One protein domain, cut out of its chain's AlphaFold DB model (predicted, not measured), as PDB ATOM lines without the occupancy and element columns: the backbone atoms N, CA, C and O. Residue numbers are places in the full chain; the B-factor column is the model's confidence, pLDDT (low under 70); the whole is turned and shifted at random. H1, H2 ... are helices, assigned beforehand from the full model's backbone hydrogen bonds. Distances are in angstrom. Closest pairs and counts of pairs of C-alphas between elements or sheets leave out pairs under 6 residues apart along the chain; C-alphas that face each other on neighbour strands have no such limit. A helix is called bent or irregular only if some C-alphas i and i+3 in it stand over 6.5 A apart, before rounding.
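AT A GLANCE: This is residues 11 to 160 of the 160 residues of an uncharacterized protein of Bernardetia litoralis (strain ATCC 23117 / DSM 6794 / NBRC 15988 / NCIMB 1366 / Sio-4) (UniProt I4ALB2). A body of helices has one helical arm at an end: H5 runs through the core, H3 packs on it at a steep tilt of 42 degrees, H4 makes a hairpin with it and meets it with residues 77 to 82 alone, and H7 crosses it, while H1 and H2 lie on the side of H3 and H4 away from H7. Residues 146 to 160, of which 146 to 157 belong to H8, stick out from the body, which without them spans 52 by 32 by 22 A. The printed part has 150 residues with eight named helices, H1 to H8 in order along the chain, and no named strand; the class is all helix. The whole is loose, with a radius of gyration of the C-alphas of 18.6 A and spans of 69 by 31 by 26 A.

HOW THE PARTS SIT: H5, residues 86 to 104, is the longest helix. H3, residues 47 to 63, touches it at a steep tilt of 42 degrees, the same way; the closest C-alphas, of Ser 55 and Ile 100, are 5.0 A apart. H4, residues 70 to 82, forms a helical hairpin with H5, at a shallow tilt of 32 degrees, only just short of steep; residues 77 to 82 of H4 alone touch H5, closest at the C-alphas of Tyr 81 and Gln 89, 5.2 A. H7, residues 120 to 134, touches H5 with residues 125 to 129 alone, at a steep tilt of 60 degrees, the C-alphas of Phe 97 and Trp 126 being closest at 6.6 A. H7 and H4 touch about perpendicular, at 87 degrees, closest at the C-alphas of Glu 78 and Thr 122, 5.7 A. H1, residues 11 to 21, touches H4 at a shallow tilt of 22 degrees, opposite ways, closest at the C-alphas of Leu 20 and Asn 76, 5.5 A. H2, residues 25 to 31, touches H3, closest at the C-alphas of Phe 31 and Ser 53, 6.2 A; H1 and H2 touch only at the corner, and only just, with 3 pairs of C-alphas within 8 A. H6, residues 110 to 113, is close to H5 and H7 but not clearly touching. H8, residues 142 to 157, touches no helix. Every O i to N i+4 pair is within hydrogen-bond range in H2, H4, H7 and H8; it is 5 of 7 in H1, 10 of 13 in H3 and 13 of 15 in H5, and H6 is too short for such a pair.

IN THESE COORDINATES: From first to last C-alpha H5 measures 25.7 A, H3 24.7 A, H8 22.4 A, H7 20.9 A, H1 18.1 A and H4 17.9 A; H2 and H6 are shorter. H1 is irregular, C-alphas 11 and 14 being 8.6 A apart. H5 begins at C-alpha 86 (-22.530, 25.564, -27.075), and H8 ends at C-alpha 157 (16.929, -4.436, -39.563).

THE WHOLE: The C-alphas of Ser 38 and Lys 160, the two farthest apart, are 69.6 A from each other. The printed part has no cut. The link from H2 to H3, residues 32 to 46, is long. Mean pLDDT of the printed part is 95.0; residues 159 to 160 are under 70.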
ATOM      1  N   LYS A  11     -24.827  35.116 -29.273       95.88
ATOM      2  CA  LYS A  11     -25.594  36.303 -29.695       95.88
ATOM      3  C   LYS A  11     -25.226  37.608 -28.956       95.88
ATOM      4  O   LYS A  11     -25.747  38.652 -29.317       95.88
ATOM      5  N   GLU A  12     -24.431  37.515 -27.891       95.94
ATOM      6  CA  GLU A  12     -23.903  38.617 -27.064       95.94
ATOM      7  C   GLU A  12     -22.363  38.503 -27.029       95.94
ATOM      8  O   GLU A  12     -21.730  38.490 -25.965       95.94
ATOM      9  N   ILE A  13     -21.760  38.289 -28.203       97.62
ATOM     10  CA  ILE A  13     -20.337  37.973 -28.374       97.62
ATOM     11  C   ILE A  13     -19.414  39.092 -27.887       97.62
ATOM     12  O   ILE A  13     -18.299  38.829 -27.435       97.62
ATOM     13  N   GLU A  14     -19.883  40.335 -27.890       97.19
ATOM     14  CA  GLU A  14     -19.176  41.481 -27.338       97.19
ATOM     15  C   GLU A  14     -18.832  41.252 -25.859       97.19
ATOM     16  O   GLU A  14     -17.692  41.465 -25.451       97.19
ATOM     17  N   LYS A  15     -19.745  40.658 -25.076       97.75
ATOM     18  CA  LYS A  15     -19.510  40.322 -23.659       97.75
ATOM     19  C   LYS A  15     -18.483  39.209 -23.485       97.75
ATOM     20  O   LYS A  15     -17.813  39.131 -22.451       97.75
ATOM     21  N   VAL A  16     -18.377  38.319 -24.472       98.50
ATOM     22  CA  VAL A  16     -17.326  37.297 -24.508       98.50
ATOM     23  C   VAL A  16     -15.978  37.977 -24.702       98.50
ATOM     24  O   VAL A  16     -15.074  37.748 -23.899       98.50
ATOM     25  N   PHE A  17     -15.850  38.858 -25.696       98.62
ATOM     26  CA  PHE A  17     -14.618  39.609 -25.925       98.62
ATOM     27  C   PHE A  17     -14.229  40.476 -24.729       98.62
ATOM     28  O   PHE A  17     -13.095  40.369 -24.261       98.62
ATOM     29  N   GLU A  18     -15.166  41.256 -24.181       98.38
ATOM     30  CA  GLU A  18     -14.963  42.065 -22.975       98.38
ATOM     31  C   GLU A  18     -14.378  41.224 -21.842       98.38
ATOM     32  O   GLU A  18     -13.397  41.616 -21.208       98.38
ATOM     33  N   LYS A  19     -14.939  40.033 -21.606       98.69
ATOM     34  CA  LYS A  19     -14.433  39.141 -20.569       98.69
ATOM     35  C   LYS A  19     -13.045  38.599 -20.899       98.69
ATOM     36  O   LYS A  19     -12.190  38.594 -20.013       98.69
ATOM     37  N   LEU A  20     -12.803  38.148 -22.128       98.69
ATOM     38  CA  LEU A  20     -11.506  37.598 -22.535       98.69
ATOM     39  C   LEU A  20     -10.367  38.604 -22.325       98.69
ATOM     40  O   LEU A  20      -9.301  38.218 -21.848       98.69
ATOM     41  N   ILE A  21     -10.605  39.884 -22.621       98.25
ATOM     42  CA  ILE A  21      -9.593  40.945 -22.499       98.25
ATOM     43  C   ILE A  21      -9.589  41.640 -21.127       98.25
ATOM     44  O   ILE A  21      -8.646  42.370 -20.817       98.25
ATOM     45  N   SER A  22     -10.616  41.413 -20.299       97.88
ATOM     46  CA  SER A  22     -10.780  42.083 -19.004       97.88
ATOM     47  C   SER A  22      -9.574  41.912 -18.083       97.88
ATOM     48  O   SER A  22      -8.914  40.873 -18.066       97.88
ATOM     49  N   GLU A  23      -9.300  42.959 -17.301       96.75
ATOM     50  CA  GLU A  23      -8.198  43.017 -16.328       96.75
ATOM     51  C   GLU A  23      -6.788  42.851 -16.945       96.75
ATOM     52  O   GLU A  23      -5.796  42.872 -16.223       96.75
ATOM     53  N   ASN A  24      -6.671  42.794 -18.278       96.94
ATOM     54  CA  ASN A  24      -5.409  42.798 -19.011       96.94
ATOM     55  C   ASN A  24      -5.329  44.046 -19.906       96.94
ATOM     56  O   ASN A  24      -5.832  44.077 -21.031       96.94
ATOM     57  N   ALA A  25      -4.684  45.098 -19.396       96.94
ATOM     58  CA  ALA A  25      -4.607  46.389 -20.079       96.94
ATOM     59  C   ALA A  25      -3.850  46.327 -21.418       96.94
ATOM     60  O   ALA A  25      -4.204  47.042 -22.357       96.94
ATOM     61  N   GLU A  26      -2.816  45.489 -21.526       97.56
ATOM     62  CA  GLU A  26      -2.049  45.352 -22.765       97.56
ATOM     63  C   GLU A  26      -2.838  44.623 -23.850       97.56
ATOM     64  O   GLU A  26      -2.859  45.089 -24.990       97.56
ATOM     65  N   LEU A  27      -3.509  43.524 -23.499       98.12
ATOM     66  CA  LEU A  27      -4.383  42.789 -24.410       98.12
ATOM     67  C   LEU A  27      -5.587  43.640 -24.816       98.12
ATOM     68  O   LEU A  27      -5.892  43.717 -26.001       98.12
ATOM     69  N   THR A  28      -6.209  44.346 -23.866       98.19
ATOM     70  CA  THR A  28      -7.307  45.281 -24.161       98.19
ATOM     71  C   THR A  28      -6.844  46.323 -25.175       98.19
ATOM     72  O   THR A  28      -7.450  46.494 -26.226       98.19
ATOM     73  N   LYS A  29      -5.699  46.969 -24.921       97.81
ATOM     74  CA  LYS A  29      -5.119  47.952 -25.843       97.81
ATOM     75  C   LYS A  29      -4.728  47.349 -27.193       97.81
ATOM     76  O   LYS A  29      -4.726  48.071 -28.184       97.81
ATOM     77  N   HIS A  30      -4.302  46.089 -27.238       97.38
ATOM     78  CA  HIS A  30      -3.980  45.405 -28.488       97.38
ATOM     79  C   HIS A  30      -5.244  45.191 -29.320       97.38
ATOM     80  O   HIS A  30      -5.291  45.648 -30.457       97.38
ATOM     81  N   PHE A  31      -6.262  44.579 -28.719       97.81
ATOM     82  CA  PHE A  31      -7.515  44.220 -29.370       97.81
ATOM     83  C   PHE A  31      -8.299  45.452 -29.847       97.81
ATOM     84  O   PHE A  31      -8.702  45.522 -31.005       97.81
ATOM     85  N   SER A  32      -8.396  46.495 -29.015       96.69
ATOM     86  CA  SER A  32      -9.123  47.730 -29.350       96.69
ATOM     87  C   SER A  32      -8.488  48.584 -30.459       96.69
ATOM     88  O   SER A  32      -9.007  49.647 -30.784       96.69
ATOM     89  N   LYS A  33      -7.346  48.179 -31.028       96.12
ATOM     90  CA  LYS A  33      -6.814  48.809 -32.253       96.12
ATOM     91  C   LYS A  33      -7.518  48.328 -33.512       96.12
ATOM     92  O   LYS A  33      -7.468  49.028 -34.517       96.12
ATOM     93  N   GLU A  34      -8.061  47.120 -33.461       92.50
ATOM     94  CA  GLU A  34      -8.625  46.421 -34.613       92.50
ATOM     95  C   GLU A  34     -10.142  46.275 -34.479       92.50
ATOM     96  O   GLU A  34     -10.827  46.282 -35.493       92.50
ATOM     97  N   VAL A  35     -10.655  46.210 -33.245       95.00
ATOM     98  CA  VAL A  35     -12.066  45.933 -32.957       95.00
ATOM     99  C   VAL A  35     -12.639  46.972 -31.993       95.00
ATOM    100  O   VAL A  35     -12.114  47.160 -30.892       95.00
ATOM    101  N   ASP A  36     -13.742  47.618 -32.376       94.56
ATOM    102  CA  ASP A  36     -14.519  48.491 -31.491       94.56
ATOM    103  C   ASP A  36     -15.704  47.722 -30.897       94.56
ATOM    104  O   ASP A  36     -16.712  47.487 -31.556       94.56
ATOM    105  N   LEU A  37     -15.590  47.337 -29.623       94.44
ATOM    106  CA  LEU A  37     -16.648  46.590 -28.934       94.44
ATOM    107  C   LEU A  37     -17.916  47.414 -28.663       94.44
ATOM    108  O   LEU A  37     -18.951  46.832 -28.355       94.44
ATOM    109  N   SER A  38     -17.862  48.747 -28.756       92.12
ATOM    110  CA  SER A  38     -19.015  49.606 -28.460       92.12
ATOM    111  C   SER A  38     -20.039  49.675 -29.594       92.12
ATOM    112  O   SER A  38     -21.217  49.924 -29.331       92.12
ATOM    113  N   GLU A  39     -19.605  49.410 -30.826       89.75
ATOM    114  CA  GLU A  39     -20.449  49.366 -32.028       89.75
ATOM    115  C   GLU A  39     -20.586  47.940 -32.597       89.75
ATOM    116  O   GLU A  39     -21.214  47.745 -33.638       89.75
ATOM    117  N   TYR A  40     -20.037  46.946 -31.887       93.88
ATOM    118  CA  TYR A  40     -19.925  45.570 -32.357       93.88
ATOM    119  C   TYR A  40     -21.287  44.918 -32.577       93.88
ATOM    120  O   TYR A  40     -22.130  44.874 -31.672       93.88
ATOM    121  N   ASN A  41     -21.499  44.359 -33.762       91.56
ATOM    122  CA  ASN A  41     -22.721  43.653 -34.099       91.56
ATOM    123  C   ASN A  41     -22.465  42.498 -35.078       91.56
ATOM    124  O   ASN A  41     -21.621  42.563 -35.960       91.56
ATOM    125  N   LEU A  42     -23.233  41.418 -34.932       91.94
ATOM    126  CA  LEU A  42     -23.043  40.195 -35.722       91.94
ATOM    127  C   LEU A  42     -23.449  40.319 -37.204       91.94
ATOM    128  O   LEU A  42     -23.228  39.365 -37.951       91.94
ATOM    129  N   ASP A  43     -24.069  41.429 -37.613       91.94
ATOM    130  CA  ASP A  43     -24.457  41.659 -39.008       91.94
ATOM    131  C   ASP A  43     -23.300  42.272 -39.819       91.94
ATOM    132  O   ASP A  43     -23.134  41.935 -40.994       91.94
ATOM    133  N   ASP A  44     -22.486  43.123 -39.186       92.06
ATOM    134  CA  ASP A  44     -21.362  43.826 -39.815       92.06
ATOM    135  C   ASP A  44     -19.988  43.229 -39.454       92.06
ATOM    136  O   ASP A  44     -19.055  43.311 -40.260       92.06
ATOM    137  N   ASP A  45     -19.859  42.590 -38.285       95.62
ATOM    138  CA  ASP A  45     -18.593  42.067 -37.758       95.62
ATOM    139  C   ASP A  45     -18.470  40.538 -37.865       95.62
ATOM    140  O   ASP A  45     -19.449  39.795 -37.977       95.62
ATOM    141  N   ILE A  46     -17.230  40.031 -37.814       96.81
ATOM    142  CA  ILE A  46     -16.929  38.601 -37.986       96.81
ATOM    143  C   ILE A  46     -16.128  38.087 -36.777       96.81
ATOM    144  O   ILE A  46     -14.894  38.037 -36.832       96.81
ATOM    145  N   PRO A  47     -16.790  37.575 -35.718       97.88
ATOM    146  CA  PRO A  47     -16.122  37.211 -34.464       97.88
ATOM    147  C   PRO A  47     -14.953  36.242 -34.605       97.88
ATOM    148  O   PRO A  47     -13.953  36.354 -33.897       97.88
ATOM    149  N   TYR A  48     -15.061  35.274 -35.518       97.50
ATOM    150  CA  TYR A  48     -14.001  34.293 -35.768       97.50
ATOM    151  C   TYR A  48     -12.743  34.914 -36.393       97.50
ATOM    152  O   TYR A  48     -11.653  34.379 -36.206       97.50
ATOM    153  N   VAL A  49     -12.873  36.032 -37.110       97.00
ATOM    154  CA  VAL A  49     -11.727  36.814 -37.597       97.00
ATOM    155  C   VAL A  49     -11.153  37.641 -36.450       97.00
ATOM    156  O   VAL A  49      -9.944  37.610 -36.216       97.00
ATOM    157  N   ASP A  50     -12.021  38.297 -35.681       98.25
ATOM    158  CA  ASP A  50     -11.633  39.220 -34.614       98.25
ATOM    159  C   ASP A  50     -10.888  38.527 -33.468       98.25
ATOM    160  O   ASP A  50      -9.839  38.997 -33.021       98.25
ATOM    161  N   ILE A  51     -11.338  37.345 -33.034       98.62
ATOM    162  CA  ILE A  51     -10.628  36.560 -32.008       98.62
ATOM    163  C   ILE A  51      -9.225  36.129 -32.453       98.62
ATOM    164  O   ILE A  51      -8.357  35.882 -31.613       98.62
ATOM    165  N   GLY A  52      -8.955  36.123 -33.762       98.31
ATOM    166  CA  GLY A  52      -7.618  35.930 -34.314       98.31
ATOM    167  C   GLY A  52      -6.608  36.976 -33.828       98.31
ATOM    168  O   GLY A  52      -5.431  36.648 -33.663       98.31
ATOM    169  N   SER A  53      -7.055  38.200 -33.525       98.12
ATOM    170  CA  SER A  53      -6.232  39.252 -32.911       98.12
ATOM    171  C   SER A  53      -5.744  38.833 -31.516       98.12
ATOM    172  O   SER A  53      -4.549  38.889 -31.210       98.12
ATOM    173  N   ILE A  54      -6.638  38.262 -30.697       98.69
ATOM    174  CA  ILE A  54      -6.296  37.710 -29.376       98.69
ATOM    175  C   ILE A  54      -5.332  36.525 -29.522       98.69
ATOM    176  O   ILE A  54      -4.297  36.489 -28.855       98.69
ATOM    177  N   SER A  55      -5.616  35.582 -30.426       98.69
ATOM    178  CA  SER A  55      -4.739  34.432 -30.696       98.69
ATOM    179  C   SER A  55      -3.319  34.872 -31.068       98.69
ATOM    180  O   SER A  55      -2.340  34.350 -30.526       98.69
ATOM    181  N   ARG A  56      -3.192  35.887 -31.936       98.25
ATOM    182  CA  ARG A  56      -1.904  36.463 -32.343       98.25
ATOM    183  C   ARG A  56      -1.166  37.090 -31.167       98.25
ATOM    184  O   ARG A  56       0.014  36.797 -30.977       98.25
ATOM    185  N   TYR A  57      -1.853  37.883 -30.342       98.38
ATOM    186  CA  TYR A  57      -1.265  38.469 -29.138       98.38
ATOM    187  C   TYR A  57      -0.686  37.397 -28.204       98.38
ATOM    188  O   TYR A  57       0.435  37.548 -27.706       98.38
ATOM    189  N   ILE A  58      -1.420  36.305 -27.977       98.62
ATOM    190  CA  ILE A  58      -0.974  35.207 -27.111       98.62
ATOM    191  C   ILE A  58       0.261  34.515 -27.695       98.62
ATOM    192  O   ILE A  58       1.252  34.333 -26.986       98.62
ATOM    193  N   VAL A  59       0.258  34.186 -28.987       98.50
ATOM    194  CA  VAL A  59       1.410  33.540 -29.635       98.50
ATOM    195  C   VAL A  59       2.647  34.441 -29.609       98.50
ATOM    196  O   VAL A  59       3.711  34.011 -29.160       98.50
ATOM    197  N   GLU A  60       2.522  35.712 -29.993       97.94
ATOM    198  CA  GLU A  60       3.651  36.648 -30.007       97.94
ATOM    199  C   GLU A  60       4.279  36.841 -28.623       97.94
ATOM    200  O   GLU A  60       5.501  36.965 -28.491       97.94
ATOM    201  N   ASN A  61       3.457  36.887 -27.575       98.25
ATOM    202  CA  ASN A  61       3.942  37.011 -26.207       98.25
ATOM    203  C   ASN A  61       4.577  35.721 -25.699       98.25
ATOM    204  O   ASN A  61       5.609  35.784 -25.023       98.25
ATOM    205  N   LYS A  62       4.039  34.560 -26.085       98.06
ATOM    206  CA  LYS A  62       4.646  33.265 -25.779       98.06
ATOM    207  C   LYS A  62       6.041  33.145 -26.394       98.06
ATOM    208  O   LYS A  62       6.971  32.803 -25.668       98.06
ATOM    209  N   LEU A  63       6.211  33.506 -27.668       97.44
ATOM    210  CA  LEU A  63       7.512  33.494 -28.360       97.44
ATOM    211  C   LEU A  63       8.542  34.425 -27.701       97.44
ATOM    212  O   LEU A  63       9.733  34.124 -27.663       97.44
ATOM    213  N   LYS A  64       8.087  35.543 -27.125       97.75
ATOM    214  CA  LYS A  64       8.929  36.518 -26.408       97.75
ATOM    215  C   LYS A  64       9.089  36.206 -24.911       97.75
ATOM    216  O   LYS A  64       9.676  37.010 -24.194       97.75
ATOM    217  N   ASN A  65       8.558  35.078 -24.425       97.12
ATOM    218  CA  ASN A  65       8.487  34.708 -23.004       97.12
ATOM    219  C   ASN A  65       7.811  35.759 -22.092       97.12
ATOM    220  O   ASN A  65       8.020  35.766 -20.879       97.12
ATOM    221  N   ARG A  66       6.959  36.631 -22.644       97.94
ATOM    222  CA  ARG A  66       6.191  37.636 -21.892       97.94
ATOM    223  C   ARG A  66       4.859  37.042 -21.453       97.94
ATOM    224  O   ARG A  66       3.841  37.244 -22.094       97.94
ATOM    225  N   THR A  67       4.886  36.247 -20.389       97.75
ATOM    226  CA  THR A  67       3.748  35.392 -19.999       97.75
ATOM    227  C   THR A  67       3.161  35.726 -18.627       97.75
ATOM    228  O   THR A  67       2.383  34.941 -18.096       97.75
ATOM    229  N   SER A  68       3.498  36.893 -18.060       96.50
ATOM    230  CA  SER A  68       3.039  37.317 -16.725       96.50
ATOM    231  C   SER A  68       1.519  37.342 -16.582       96.50
ATOM    232  O   SER A  68       1.006  37.056 -15.505       96.50
ATOM    233  N   ASP A  69       0.811  37.640 -17.671       95.75
ATOM    234  CA  ASP A  69      -0.638  37.852 -17.643       95.75
ATOM    235  C   ASP A  69      -1.411  36.633 -18.174       95.75
ATOM    236  O   ASP A  69      -2.636  36.672 -18.309       95.75
ATOM    237  N   PHE A  70      -0.714  35.535 -18.496       98.31
ATOM    238  CA  PHE A  70      -1.342  34.348 -19.083       98.31
ATOM    239  C   PHE A  70      -2.244  33.629 -18.082       98.31
ATOM    240  O   PHE A  70      -3.320  33.189 -18.474       98.31
ATOM    241  N   ASP A  71      -1.873  33.564 -16.800       98.38
ATOM    242  CA  ASP A  71      -2.739  32.994 -15.757       98.38
ATOM    243  C   ASP A  71      -4.104  33.694 -15.716       98.38
ATOM    244  O   ASP A  71      -5.150  33.046 -15.688       98.38
ATOM    245  N   LEU A  72      -4.101  35.029 -15.767       98.12
ATOM    246  CA  LEU A  72      -5.321  35.830 -15.786       98.12
ATOM    247  C   LEU A  72      -6.123  35.601 -17.071       98.12
ATOM    248  O   LEU A  72      -7.329  35.361 -17.009       98.12
ATOM    249  N   PHE A  73      -5.457  35.634 -18.227       98.69
ATOM    250  CA  PHE A  73      -6.110  35.410 -19.512       98.69
ATOM    251  C   PHE A  73      -6.778  34.030 -19.578       98.69
ATOM    252  O   PHE A  73      -7.977  33.937 -19.827       98.69
ATOM    253  N   PHE A  74      -6.047  32.951 -19.289       98.75
ATOM    254  CA  PHE A  74      -6.600  31.597 -19.364       98.75
ATOM    255  C   PHE A  74      -7.624  31.303 -18.259       98.75
ATOM    256  O   PHE A  74      -8.515  30.475 -18.460       98.75
ATOM    257  N   LYS A  75      -7.585  32.020 -17.129       98.75
ATOM    258  CA  LYS A  75      -8.689  32.029 -16.157       98.75
ATOM    259  C   LYS A  75      -9.960  32.647 -16.748       98.75
ATOM    260  O   LYS A  75     -11.043  32.099 -16.551       98.75
ATOM    261  N   ASN A  76      -9.851  33.754 -17.485       98.81
ATOM    262  CA  ASN A  76     -10.996  34.345 -18.183       98.81
ATOM    263  C   ASN A  76     -11.530  33.412 -19.280       98.81
ATOM    264  O   ASN A  76     -12.745  33.268 -19.398       98.81
ATOM    265  N   VAL A  77     -10.648  32.731 -20.023       98.88
ATOM    266  CA  VAL A  77     -11.039  31.717 -21.022       98.88
ATOM    267  C   VAL A  77     -11.828  30.577 -20.370       98.88
ATOM    268  O   VAL A  77     -12.873  30.199 -20.891       98.88
ATOM    269  N   GLU A  78     -11.385  30.057 -19.219       98.81
ATOM    270  CA  GLU A  78     -12.123  29.024 -18.471       98.81
ATOM    271  C   GLU A  78     -13.509  29.514 -18.051       98.81
ATOM    272  O   GLU A  78     -14.499  28.814 -18.251       98.81
ATOM    273  N   GLU A  79     -13.602  30.723 -17.493       98.62
ATOM    274  CA  GLU A  79     -14.882  31.283 -17.058       98.62
ATOM    275  C   GLU A  79     -15.863  31.429 -18.228       98.62
ATOM    276  O   GLU A  79     -17.038  31.073 -18.086       98.62
ATOM    277  N   VAL A  80     -15.386  31.921 -19.373       98.81
ATOM    278  CA  VAL A  80     -16.181  32.041 -20.601       98.81
ATOM    279  C   VAL A  80     -16.615  30.669 -21.104       98.81
ATOM    280  O   VAL A  80     -17.793  30.472 -21.381       98.81
ATOM    281  N   TYR A  81     -15.691  29.713 -21.189       98.75
ATOM    282  CA  TYR A  81     -15.956  28.382 -21.729       98.75
ATOM    283  C   TYR A  81     -16.967  27.599 -20.878       98.75
ATOM    284  O   TYR A  81     -17.950  27.066 -21.395       98.75
ATOM    285  N   VAL A  82     -16.768  27.566 -19.558       98.44
ATOM    286  CA  VAL A  82     -17.614  26.803 -18.625       98.44
ATOM    287  C   VAL A  82     -19.025  27.376 -18.530       98.44
ATOM    288  O   VAL A  82     -19.983  26.619 -18.385       98.44
ATOM    289  N   ASN A  83     -19.167  28.700 -18.612       98.19
ATOM    290  CA  ASN A  83     -20.461  29.371 -18.472       98.19
ATOM    291  C   ASN A  83     -21.055  29.832 -19.814       98.19
ATOM    292  O   ASN A  83     -22.023  30.596 -19.814       98.19
ATOM    293  N   GLY A  84     -20.466  29.415 -20.934       98.19
ATOM    294  CA  GLY A  84     -20.924  29.720 -22.283       98.19
ATOM    295  C   GLY A  84     -21.967  28.733 -22.792       98.19
ATOM    296  O   GLY A  84     -22.021  27.584 -22.349       98.19
ATOM    297  N   ASP A  85     -22.804  29.176 -23.729       98.00
ATOM    298  CA  ASP A  85     -23.596  28.258 -24.545       98.00
ATOM    299  C   ASP A  85     -22.694  27.422 -25.476       98.00
ATOM    300  O   ASP A  85     -21.476  27.616 -25.549       98.00
ATOM    301  N   SER A  86     -23.281  26.447 -26.174       97.75
ATOM    302  CA  SER A  86     -22.530  25.564 -27.075       97.75
ATOM    303  C   SER A  86     -21.782  26.328 -28.168       97.75
ATOM    304  O   SER A  86     -20.703  25.904 -28.582       97.75
ATOM    305  N   ASP A  87     -22.329  27.458 -28.610       98.25
ATOM    306  CA  ASP A  87     -21.750  28.267 -29.675       98.25
ATOM    307  C   ASP A  87     -20.543  29.062 -29.154       98.25
ATOM    308  O   ASP A  87     -19.513  29.106 -29.822       98.25
ATOM    309  N   VAL A  88     -20.596  29.590 -27.924       98.75
ATOM    310  CA  VAL A  88     -19.436  30.184 -27.231       98.75
ATOM    311  C   VAL A  88     -18.355  29.138 -26.968       98.75
ATOM    312  O   VAL A  88     -17.172  29.409 -27.170       98.75
ATOM    313  N   GLN A  89     -18.728  27.928 -26.548       98.75
ATOM    314  CA  GLN A  89     -17.762  26.843 -26.352       98.75
ATOM    315  C   GLN A  89     -17.041  26.499 -27.658       98.75
ATOM    316  O   GLN A  89     -15.812  26.400 -27.672       98.75
ATOM    317  N   ASN A  90     -17.784  26.370 -28.762       98.62
ATOM    318  CA  ASN A  90     -17.206  26.156 -30.085       98.62
ATOM    319  C   ASN A  90     -16.333  27.339 -30.520       98.62
ATOM    320  O   ASN A  90     -15.243  27.135 -31.045       98.62
ATOM    321  N   PHE A  91     -16.771  28.567 -30.250       98.81
ATOM    322  CA  PHE A  91     -16.026  29.782 -30.557       98.81
ATOM    323  C   PHE A  91     -14.670  29.842 -29.843       98.81
ATOM    324  O   PHE A  91     -13.667  30.180 -30.463       98.81
ATOM    325  N   ILE A  92     -14.593  29.440 -28.572       98.88
ATOM    326  CA  ILE A  92     -13.313  29.326 -27.857       98.88
ATOM    327  C   ILE A  92     -12.428  28.232 -28.468       98.88
ATOM    328  O   ILE A  92     -11.234  28.445 -28.664       98.88
ATOM    329  N   VAL A  93     -12.985  27.066 -28.799       98.75
ATOM    330  CA  VAL A  93     -12.189  25.956 -29.349       98.75
ATOM    331  C   VAL A  93     -11.664  26.276 -30.751       98.75
ATOM    332  O   VAL A  93     -10.465  26.188 -31.000       98.75
ATOM    333  N   VAL A  94     -12.544  26.666 -31.664       98.06
ATOM    334  CA  VAL A  94     -12.199  26.873 -33.075       98.06
ATOM    335  C   VAL A  94     -11.609  28.267 -33.301       98.06
ATOM    336  O   VAL A  94     -10.636  28.423 -34.024       98.06
ATOM    337  N   GLY A  95     -12.156  29.300 -32.665       98.44
ATOM    338  CA  GLY A  95     -11.676  30.672 -32.843       98.44
ATOM    339  C   GLY A  95     -10.357  30.941 -32.117       98.44
ATOM    340  O   GLY A  95      -9.395  31.426 -32.717       98.44
ATOM    341  N   LEU A  96     -10.286  30.613 -30.823       98.81
ATOM    342  CA  LEU A  96      -9.103  30.900 -30.008       98.81
ATOM    343  C   LEU A  96      -8.075  29.768 -30.060       98.81
ATOM    344  O   LEU A  96      -6.913  30.015 -30.377       98.81
ATOM    345  N   PHE A  97      -8.459  28.533 -29.726       98.69
ATOM    346  CA  PHE A  97      -7.466  27.471 -29.557       98.69
ATOM    347  C   PHE A  97      -6.838  27.027 -30.871       98.69
ATOM    348  O   PHE A  97      -5.611  27.005 -30.972       98.69
ATOM    349  N   GLU A  98      -7.649  26.746 -31.886       98.19
ATOM    350  CA  GLU A  98      -7.134  26.450 -33.224       98.19
ATOM    351  C   GLU A  98      -6.390  27.664 -33.811       98.19
ATOM    352  O   GLU A  98      -5.337  27.508 -34.422       98.19
ATOM    353  N   GLY A  99      -6.845  28.890 -33.526       98.38
ATOM    354  CA  GLY A  99      -6.122  30.115 -33.871       98.38
ATOM    355  C   GLY A  99      -4.702  30.163 -33.286       98.38
ATOM    356  O   GLY A  99      -3.745  30.445 -34.006       98.38
ATOM    357  N   ILE A 100      -4.534  29.842 -31.999       98.50
ATOM    358  CA  ILE A 100      -3.216  29.759 -31.346       98.50
ATOM    359  C   ILE A 100      -2.349  28.671 -31.998       98.50
ATOM    360  O   ILE A 100      -1.158  28.902 -32.205       98.50
ATOM    361  N   GLN A 101      -2.915  27.509 -32.331       97.25
ATOM    362  CA  GLN A 101      -2.185  26.416 -32.992       97.25
ATOM    363  C   GLN A 101      -1.707  26.827 -34.387       97.25
ATOM    364  O   GLN A 101      -0.523  26.705 -34.691       97.25
ATOM    365  N   ASN A 102      -2.603  27.394 -35.197       96.88
ATOM    366  CA  ASN A 102      -2.318  27.816 -36.565       96.88
ATOM    367  C   ASN A 102      -1.276  28.940 -36.628       96.88
ATOM    368  O   ASN A 102      -0.406  28.924 -37.494       96.88
ATOM    369  N   ILE A 103      -1.343  29.913 -35.713       97.38
ATOM    370  CA  ILE A 103      -0.378  31.024 -35.667       97.38
ATOM    371  C   ILE A 103       0.949  30.570 -35.049       97.38
ATOM    372  O   ILE A 103       2.008  30.997 -35.501       97.38
ATOM    373  N   GLY A 104       0.909  29.719 -34.018       94.00
ATOM    374  CA  GLY A 104       2.106  29.179 -33.369       94.00
ATOM    375  C   GLY A 104       2.896  28.229 -34.267       94.00
ATOM    376  O   GLY A 104       4.124  28.200 -34.178       94.00
ATOM    377  N   GLY A 105       2.204  27.485 -35.136       91.00
ATOM    378  CA  GLY A 105       2.793  26.607 -36.142       91.00
ATOM    379  C   GLY A 105       3.888  25.704 -35.570       91.00
ATOM    380  O   GLY A 105       3.730  25.088 -34.518       91.00
ATOM    381  N   GLU A 106       5.025  25.656 -36.264       90.88
ATOM    382  CA  GLU A 106       6.202  24.886 -35.844       90.88
ATOM    383  C   GLU A 106       7.051  25.595 -34.768       90.88
ATOM    384  O   GLU A 106       7.922  24.970 -34.162       90.88
ATOM    385  N   GLU A 107       6.819  26.887 -34.507       94.31
ATOM    386  CA  GLU A 107       7.631  27.675 -33.564       94.31
ATOM    387  C   GLU A 107       7.295  27.378 -32.096       94.31
ATOM    388  O   GLU A 107       8.113  27.616 -31.201       94.31
ATOM    389  N   ILE A 108       6.100  26.846 -31.828       94.38
ATOM    390  CA  ILE A 108       5.633  26.505 -30.484       94.38
ATOM    391  C   ILE A 108       5.239  25.028 -30.437       94.38
ATOM    392  O   ILE A 108       4.364  24.586 -31.174       94.38
ATOM    393  N   GLU A 109       5.785  24.272 -29.475       92.31
ATOM    394  CA  GLU A 109       5.271  22.936 -29.126       92.31
ATOM    395  C   GLU A 109       3.917  23.077 -28.402       92.31
ATOM    396  O   GLU A 109       3.812  22.943 -27.173       92.31
ATOM    397  N   TYR A 110       2.870  23.425 -29.150       93.19
ATOM    398  CA  TYR A 110       1.565  23.822 -28.617       93.19
ATOM    399  C   TYR A 110       0.874  22.679 -27.854       93.19
ATOM    400  O   TYR A 110       0.098  22.933 -26.935       93.19
ATOM    401  N   TYR A 111       1.258  21.426 -28.123       92.50
ATOM    402  CA  TYR A 111       0.849  20.228 -27.380       92.50
ATOM    403  C   TYR A 111       0.980  20.342 -25.859       92.50
ATOM    404  O   TYR A 111       0.270  19.672 -25.108       92.50
ATOM    405  N   ARG A 112       1.968  21.114 -25.393       91.94
ATOM    406  CA  ARG A 112       2.362  21.156 -23.977       91.94
ATOM    407  C   ARG A 112       2.630  22.563 -23.473       91.94
ATOM    408  O   ARG A 112       2.502  22.814 -22.278       91.94
ATOM    409  N   SER A 113       2.986  23.477 -24.373       94.75
ATOM    410  CA  SER A 113       3.497  24.808 -24.042       94.75
ATOM    411  C   SER A 113       2.535  25.697 -23.254       94.75
ATOM    412  O   SER A 113       3.008  26.648 -22.626       94.75
ATOM    413  N   PHE A 114       1.232  25.398 -23.283       97.44
ATOM    414  CA  PHE A 114       0.186  26.168 -22.606       97.44
ATOM    415  C   PHE A 114      -0.421  25.472 -21.376       97.44
ATOM    416  O   PHE A 114      -1.165  26.105 -20.632       97.44
ATOM    417  N   ASN A 115      -0.066  24.209 -21.106       95.69
ATOM    418  CA  ASN A 115      -0.728  23.379 -20.087       95.69
ATOM    419  C   ASN A 115      -0.672  23.957 -18.667       95.69
ATOM    420  O   ASN A 115      -1.519  23.642 -17.844       95.69
ATOM    421  N   GLN A 116       0.335  24.773 -18.361       97.50
ATOM    422  CA  GLN A 116       0.469  25.372 -17.033       97.50
ATOM    423  C   GLN A 116      -0.551  26.486 -16.752       97.50
ATOM    424  O   GLN A 116      -0.763  26.803 -15.589       97.50
ATOM    425  N   TRP A 117      -1.166  27.066 -17.790       98.50
ATOM    426  CA  TRP A 117      -2.153  28.145 -17.654       98.50
ATOM    427  C   TRP A 117      -3.589  27.682 -17.917       98.50
ATOM    428  O   TRP A 117      -4.536  28.315 -17.457       98.50
ATOM    429  N   LEU A 118      -3.760  26.587 -18.663       98.25
ATOM    430  CA  LEU A 118      -5.072  26.009 -18.934       98.25
ATOM    431  C   LEU A 118      -5.684  25.436 -17.649       98.25
ATOM    432  O   LEU A 118      -5.029  24.734 -16.879       98.25
ATOM    433  N   ASN A 119      -6.970  25.715 -17.441       98.00
ATOM    434  CA  ASN A 119      -7.743  25.183 -16.321       98.00
ATOM    435  C   ASN A 119      -8.446  23.879 -16.733       98.00
ATOM    436  O   ASN A 119      -8.257  23.380 -17.840       98.00
ATOM    437  N   SER A 120      -9.213  23.258 -15.833       98.06
ATOM    438  CA  SER A 120      -9.630  21.866 -16.030       98.06
ATOM    439  C   SER A 120     -10.490  21.633 -17.272       98.06
ATOM    440  O   SER A 120     -10.292  20.606 -17.926       98.06
ATOM    441  N   GLU A 121     -11.465  22.492 -17.578       98.62
ATOM    442  CA  GLU A 121     -12.356  22.266 -18.721       98.62
ATOM    443  C   GLU A 121     -11.704  22.725 -20.027       98.62
ATOM    444  O   GLU A 121     -11.705  21.991 -21.017       98.62
ATOM    445  N   THR A 122     -11.022  23.868 -20.012       98.62
ATOM    446  CA  THR A 122     -10.254  24.360 -21.163       98.62
ATOM    447  C   THR A 122      -9.078  23.462 -21.523       98.62
ATOM    448  O   THR A 122      -8.809  23.284 -22.705       98.62
ATOM    449  N   GLN A 123      -8.423  22.804 -20.563       98.56
ATOM    450  CA  GLN A 123      -7.394  21.798 -20.844       98.56
ATOM    451  C   GLN A 123      -7.985  20.573 -21.550       98.56
ATOM    452  O   GLN A 123      -7.343  20.014 -22.442       98.56
ATOM    453  N   LYS A 124      -9.193  20.128 -21.177       98.50
ATOM    454  CA  LYS A 124      -9.873  19.028 -21.884       98.50
ATOM    455  C   LYS A 124     -10.207  19.444 -23.313       98.50
ATOM    456  O   LYS A 124      -9.920  18.677 -24.227       98.50
ATOM    457  N   ALA A 125     -10.747  20.647 -23.495       98.56
ATOM    458  CA  ALA A 125     -11.089  21.195 -24.802       98.56
ATOM    459  C   ALA A 125      -9.849  21.376 -25.698       98.56
ATOM    460  O   ALA A 125      -9.844  20.911 -26.834       98.56
ATOM    461  N   TRP A 126      -8.766  21.942 -25.155       98.56
ATOM    462  CA  TRP A 126      -7.461  22.074 -25.811       98.56
ATOM    463  C   TRP A 126      -6.917  20.719 -26.265       98.56
ATOM    464  O   TRP A 126      -6.564  20.530 -27.425       98.56
ATOM    465  N   ASN A 127      -6.908  19.735 -25.367       97.88
ATOM    466  CA  ASN A 127      -6.465  18.391 -25.716       97.88
ATOM    467  C   ASN A 127      -7.378  17.735 -26.765       97.88
ATOM    468  O   ASN A 127      -6.894  16.963 -27.584       97.88
ATOM    469  N   GLY A 128      -8.682  18.016 -26.723       97.94
ATOM    470  CA  GLY A 128      -9.664  17.478 -27.659       97.94
ATOM    471  C   GLY A 128      -9.458  17.982 -29.084       97.94
ATOM    472  O   GLY A 128      -9.484  17.179 -30.011       97.94
ATOM    473  N   ILE A 129      -9.194  19.280 -29.265       97.69
ATOM    474  CA  ILE A 129      -8.920  19.830 -30.601       97.69
ATOM    475  C   ILE A 129      -7.578  19.335 -31.156       97.69
ATOM    476  O   ILE A 129      -7.473  19.052 -32.344       97.69
ATOM    477  N   ILE A 130      -6.578  19.119 -30.295       96.50
ATOM    478  CA  ILE A 130      -5.321  18.483 -30.709       96.50
ATOM    479  C   ILE A 130      -5.563  17.029 -31.119       96.50
ATOM    480  O   ILE A 130      -5.091  16.609 -32.169       96.50
ATOM    481  N   ASP A 131      -6.305  16.254 -30.322       96.94
ATOM    482  CA  ASP A 131      -6.627  14.866 -30.666       96.94
ATOM    483  C   ASP A 131      -7.380  14.761 -31.998       96.94
ATOM    484  O   ASP A 131      -7.184  13.799 -32.740       96.94
ATOM    485  N   TYR A 132      -8.237  15.743 -32.295       95.94
ATOM    486  CA  TYR A 132      -8.985  15.811 -33.544       95.94
ATOM    487  C   TYR A 132      -8.067  15.985 -34.763       95.94
ATOM    488  O   TYR A 132      -8.246  15.276 -35.753       95.94
ATOM    489  N   TRP A 133      -7.070  16.873 -34.688       94.62
ATOM    490  CA  TRP A 133      -6.169  17.160 -35.812       94.62
ATOM    491  C   TRP A 133      -4.977  16.203 -35.920       94.62
ATOM    492  O   TRP A 133      -4.615  15.784 -37.017       94.62
ATOM    493  N   GLU A 134      -4.389  15.821 -34.788       92.81
ATOM    494  CA  GLU A 134      -3.080  15.154 -34.715       92.81
ATOM    495  C   GLU A 134      -3.193  13.672 -34.308       92.81
ATOM    496  O   GLU A 134      -2.200  12.938 -34.231       92.81
ATOM    497  N   GLY A 135      -4.409  13.206 -34.006       94.75
ATOM    498  CA  GLY A 135      -4.635  11.922 -33.351       94.75
ATOM    499  C   GLY A 135      -4.105  11.919 -31.913       94.75
ATOM    500  O   GLY A 135      -3.846  12.956 -31.317       94.75
ATOM    501  N   THR A 136      -3.918  10.741 -31.313       93.88
ATOM    502  CA  THR A 136      -3.575  10.632 -29.878       93.88
ATOM    503  C   THR A 136      -2.098  10.343 -29.593       93.88
ATOM    504  O   THR A 136      -1.706  10.225 -28.431       93.88
ATOM    505  N   GLU A 137      -1.252  10.206 -30.618       90.44
ATOM    506  CA  GLU A 137       0.156   9.802 -30.447       90.44
ATOM    507  C   GLU A 137       0.995  10.864 -29.718       90.44
ATOM    508  O   GLU A 137       1.925  10.526 -28.980       90.44
ATOM    509  N   TRP A 138       0.644  12.149 -29.843       89.69
ATOM    510  CA  TRP A 138       1.320  13.249 -29.143       89.69
ATOM    511  C   TRP A 138       1.255  13.113 -27.614       89.69
ATOM    512  O   TRP A 138       2.139  13.611 -26.906       89.69
ATOM    513  N   ARG A 139       0.232  12.416 -27.093       90.50
ATOM    514  CA  ARG A 139       0.035  12.175 -25.656       90.50
ATOM    515  C   ARG A 139       1.104  11.260 -25.080       90.50
ATOM    516  O   ARG A 139       1.418  11.369 -23.893       90.50
ATOM    517  N   ILE A 140       1.693  10.398 -25.907       88.88
ATOM    518  CA  ILE A 140       2.720   9.455 -25.479       88.88
ATOM    519  C   ILE A 140       3.995  10.237 -25.123       88.88
ATOM    520  O   ILE A 140       4.500  11.025 -25.936       88.88
ATOM    521  N   PRO A 141       4.555  10.022 -23.921       83.75
ATOM    522  CA  PRO A 141       5.825  10.614 -23.530       83.75
ATOM    523  C   PRO A 141       6.923  10.389 -24.580       83.75
ATOM    524  O   PRO A 141       7.034   9.318 -25.177       83.75
ATOM    525  N   LYS A 142       7.758  11.408 -24.824       80.62
ATOM    526  CA  LYS A 142       8.799  11.364 -25.869       80.62
ATOM    527  C   LYS A 142       9.730  10.153 -25.721       80.62
ATOM    528  O   LYS A 142      10.020   9.482 -26.702       80.62
ATOM    529  N   ASN A 143      10.132   9.836 -24.494       85.50
ATOM    530  CA  ASN A 143      10.966   8.675 -24.179       85.50
ATOM    531  C   ASN A 143      10.318   7.336 -24.586       85.50
ATOM    532  O   ASN A 143      11.012   6.431 -25.046       85.50
ATOM    533  N   GLU A 144       9.001   7.198 -24.436       87.12
ATOM    534  CA  GLU A 144       8.269   6.010 -24.873       87.12
ATOM    535  C   GLU A 144       8.154   5.940 -26.396       87.12
ATOM    536  O   GLU A 144       8.333   4.860 -26.961       87.12
ATOM    537  N   ARG A 145       7.933   7.077 -27.070       83.56
ATOM    538  CA  ARG A 145       7.945   7.154 -28.543       83.56
ATOM    539  C   ARG A 145       9.303   6.733 -29.109       83.56
ATOM    540  O   ARG A 145       9.370   5.791 -29.895       83.56
ATOM    541  N   GLU A 146      10.389   7.311 -28.600       87.06
ATOM    542  CA  GLU A 146      11.761   6.965 -29.001       87.06
ATOM    543  C   GLU A 146      12.093   5.485 -28.751       87.06
ATOM    544  O   GLU A 146      12.822   4.853 -29.519       87.06
ATOM    545  N   LYS A 147      11.573   4.904 -27.661       89.56
ATOM    546  CA  LYS A 147      11.742   3.476 -27.374       89.56
ATOM    547  C   LYS A 147      11.035   2.613 -28.422       89.56
ATOM    548  O   LYS A 147      11.657   1.685 -28.940       89.56
ATOM    549  N   ARG A 148       9.780   2.931 -28.763       88.38
ATOM    550  CA  ARG A 148       9.004   2.214 -29.794       88.38
ATOM    551  C   ARG A 148       9.687   2.288 -31.158       88.38
ATOM    552  O   ARG A 148       9.838   1.263 -31.817       88.38
ATOM    553  N   GLU A 149      10.172   3.462 -31.551       87.56
ATOM    554  CA  GLU A 149      10.899   3.659 -32.812       87.56
ATOM    555  C   GLU A 149      12.166   2.797 -32.886       87.56
ATOM    556  O   GLU A 149      12.396   2.101 -33.879       87.56
ATOM    557  N   LYS A 150      12.964   2.763 -31.809       89.75
ATOM    558  CA  LYS A 150      14.159   1.905 -31.725       89.75
ATOM    559  C   LYS A 150      13.812   0.420 -31.838       89.75
ATOM    560  O   LYS A 150      14.536  -0.332 -32.494       89.75
ATOM    561  N   GLU A 151      12.723  -0.020 -31.211       90.44
ATOM    562  CA  GLU A 151      12.248  -1.405 -31.294       90.44
ATOM    563  C   GLU A 151      11.783  -1.766 -32.713       90.44
ATOM    564  O   GLU A 151      12.195  -2.803 -33.243       90.44
ATOM    565  N   ILE A 152      11.024  -0.885 -33.372       89.81
ATOM    566  CA  ILE A 152      10.594  -1.048 -34.769       89.81
ATOM    567  C   ILE A 152      11.808  -1.123 -35.700       89.81
ATOM    568  O   ILE A 152      11.909  -2.052 -36.506       89.81
ATOM    569  N   GLN A 153      12.778  -0.217 -35.551       88.75
ATOM    570  CA  GLN A 153      13.984  -0.213 -36.379       88.75
ATOM    571  C   GLN A 153      14.801  -1.499 -36.198       88.75
ATOM    572  O   GLN A 153      15.326  -2.051 -37.167       88.75
ATOM    573  N   LYS A 154      14.872  -2.029 -34.971       89.69
ATOM    574  CA  LYS A 154      15.529  -3.311 -34.682       89.69
ATOM    575  C   LYS A 154      14.823  -4.485 -35.363       89.69
ATOM    576  O   LYS A 154      15.499  -5.401 -35.827       89.69
ATOM    577  N   ILE A 155      13.492  -4.475 -35.431       89.31
ATOM    578  CA  ILE A 155      12.706  -5.503 -36.132       89.31
ATOM    579  C   ILE A 155      12.925  -5.409 -37.646       89.31
ATOM    580  O   ILE A 155      13.166  -6.432 -38.285       89.31
ATOM    581  N   LEU A 156      12.888  -4.201 -38.217       86.00
ATOM    582  CA  LEU A 156      13.110  -3.973 -39.648       86.00
ATOM    583  C   LEU A 156      14.523  -4.385 -40.084       86.00
ATOM    584  O   LEU A 156      14.680  -5.046 -41.107       86.00
ATOM    585  N   ASN A 157      15.539  -4.077 -39.275       84.44
ATOM    586  CA  ASN A 157      16.929  -4.436 -39.563       84.44
ATOM    587  C   ASN A 157      17.217  -5.940 -39.434       84.44
ATOM    588  O   ASN A 157      18.175  -6.411 -40.028       84.44
ATOM    589  N   LYS A 158      16.410  -6.700 -38.679       75.06
ATOM    590  CA  LYS A 158      16.522  -8.169 -38.580       75.06
ATOM    591  C   LYS A 158      15.853  -8.925 -39.735       75.06
ATOM    592  O   LYS A 158      16.027 -10.134 -39.833       75.06
ATOM    593  N   LYS A 159      15.035  -8.243 -40.543       63.56
ATOM    594  CA  LYS A 159      14.336  -8.810 -41.710       63.56
ATOM    595  C   LYS A 159      15.080  -8.576 -43.036       63.56
ATOM    596  O   LYS A 159      14.582  -9.013 -44.070       63.56
ATOM    597  N   LYS A 160      16.217  -7.875 -43.004       54.66
ATOM    598  CA  LYS A 160      17.185  -7.753 -44.103       54.66
ATOM    599  C   LYS A 160      18.321  -8.742 -43.888       54.66
ATOM    600  O   LYS A 160      18.840  -9.226 -44.912       54.66
TER     601      LYS A 160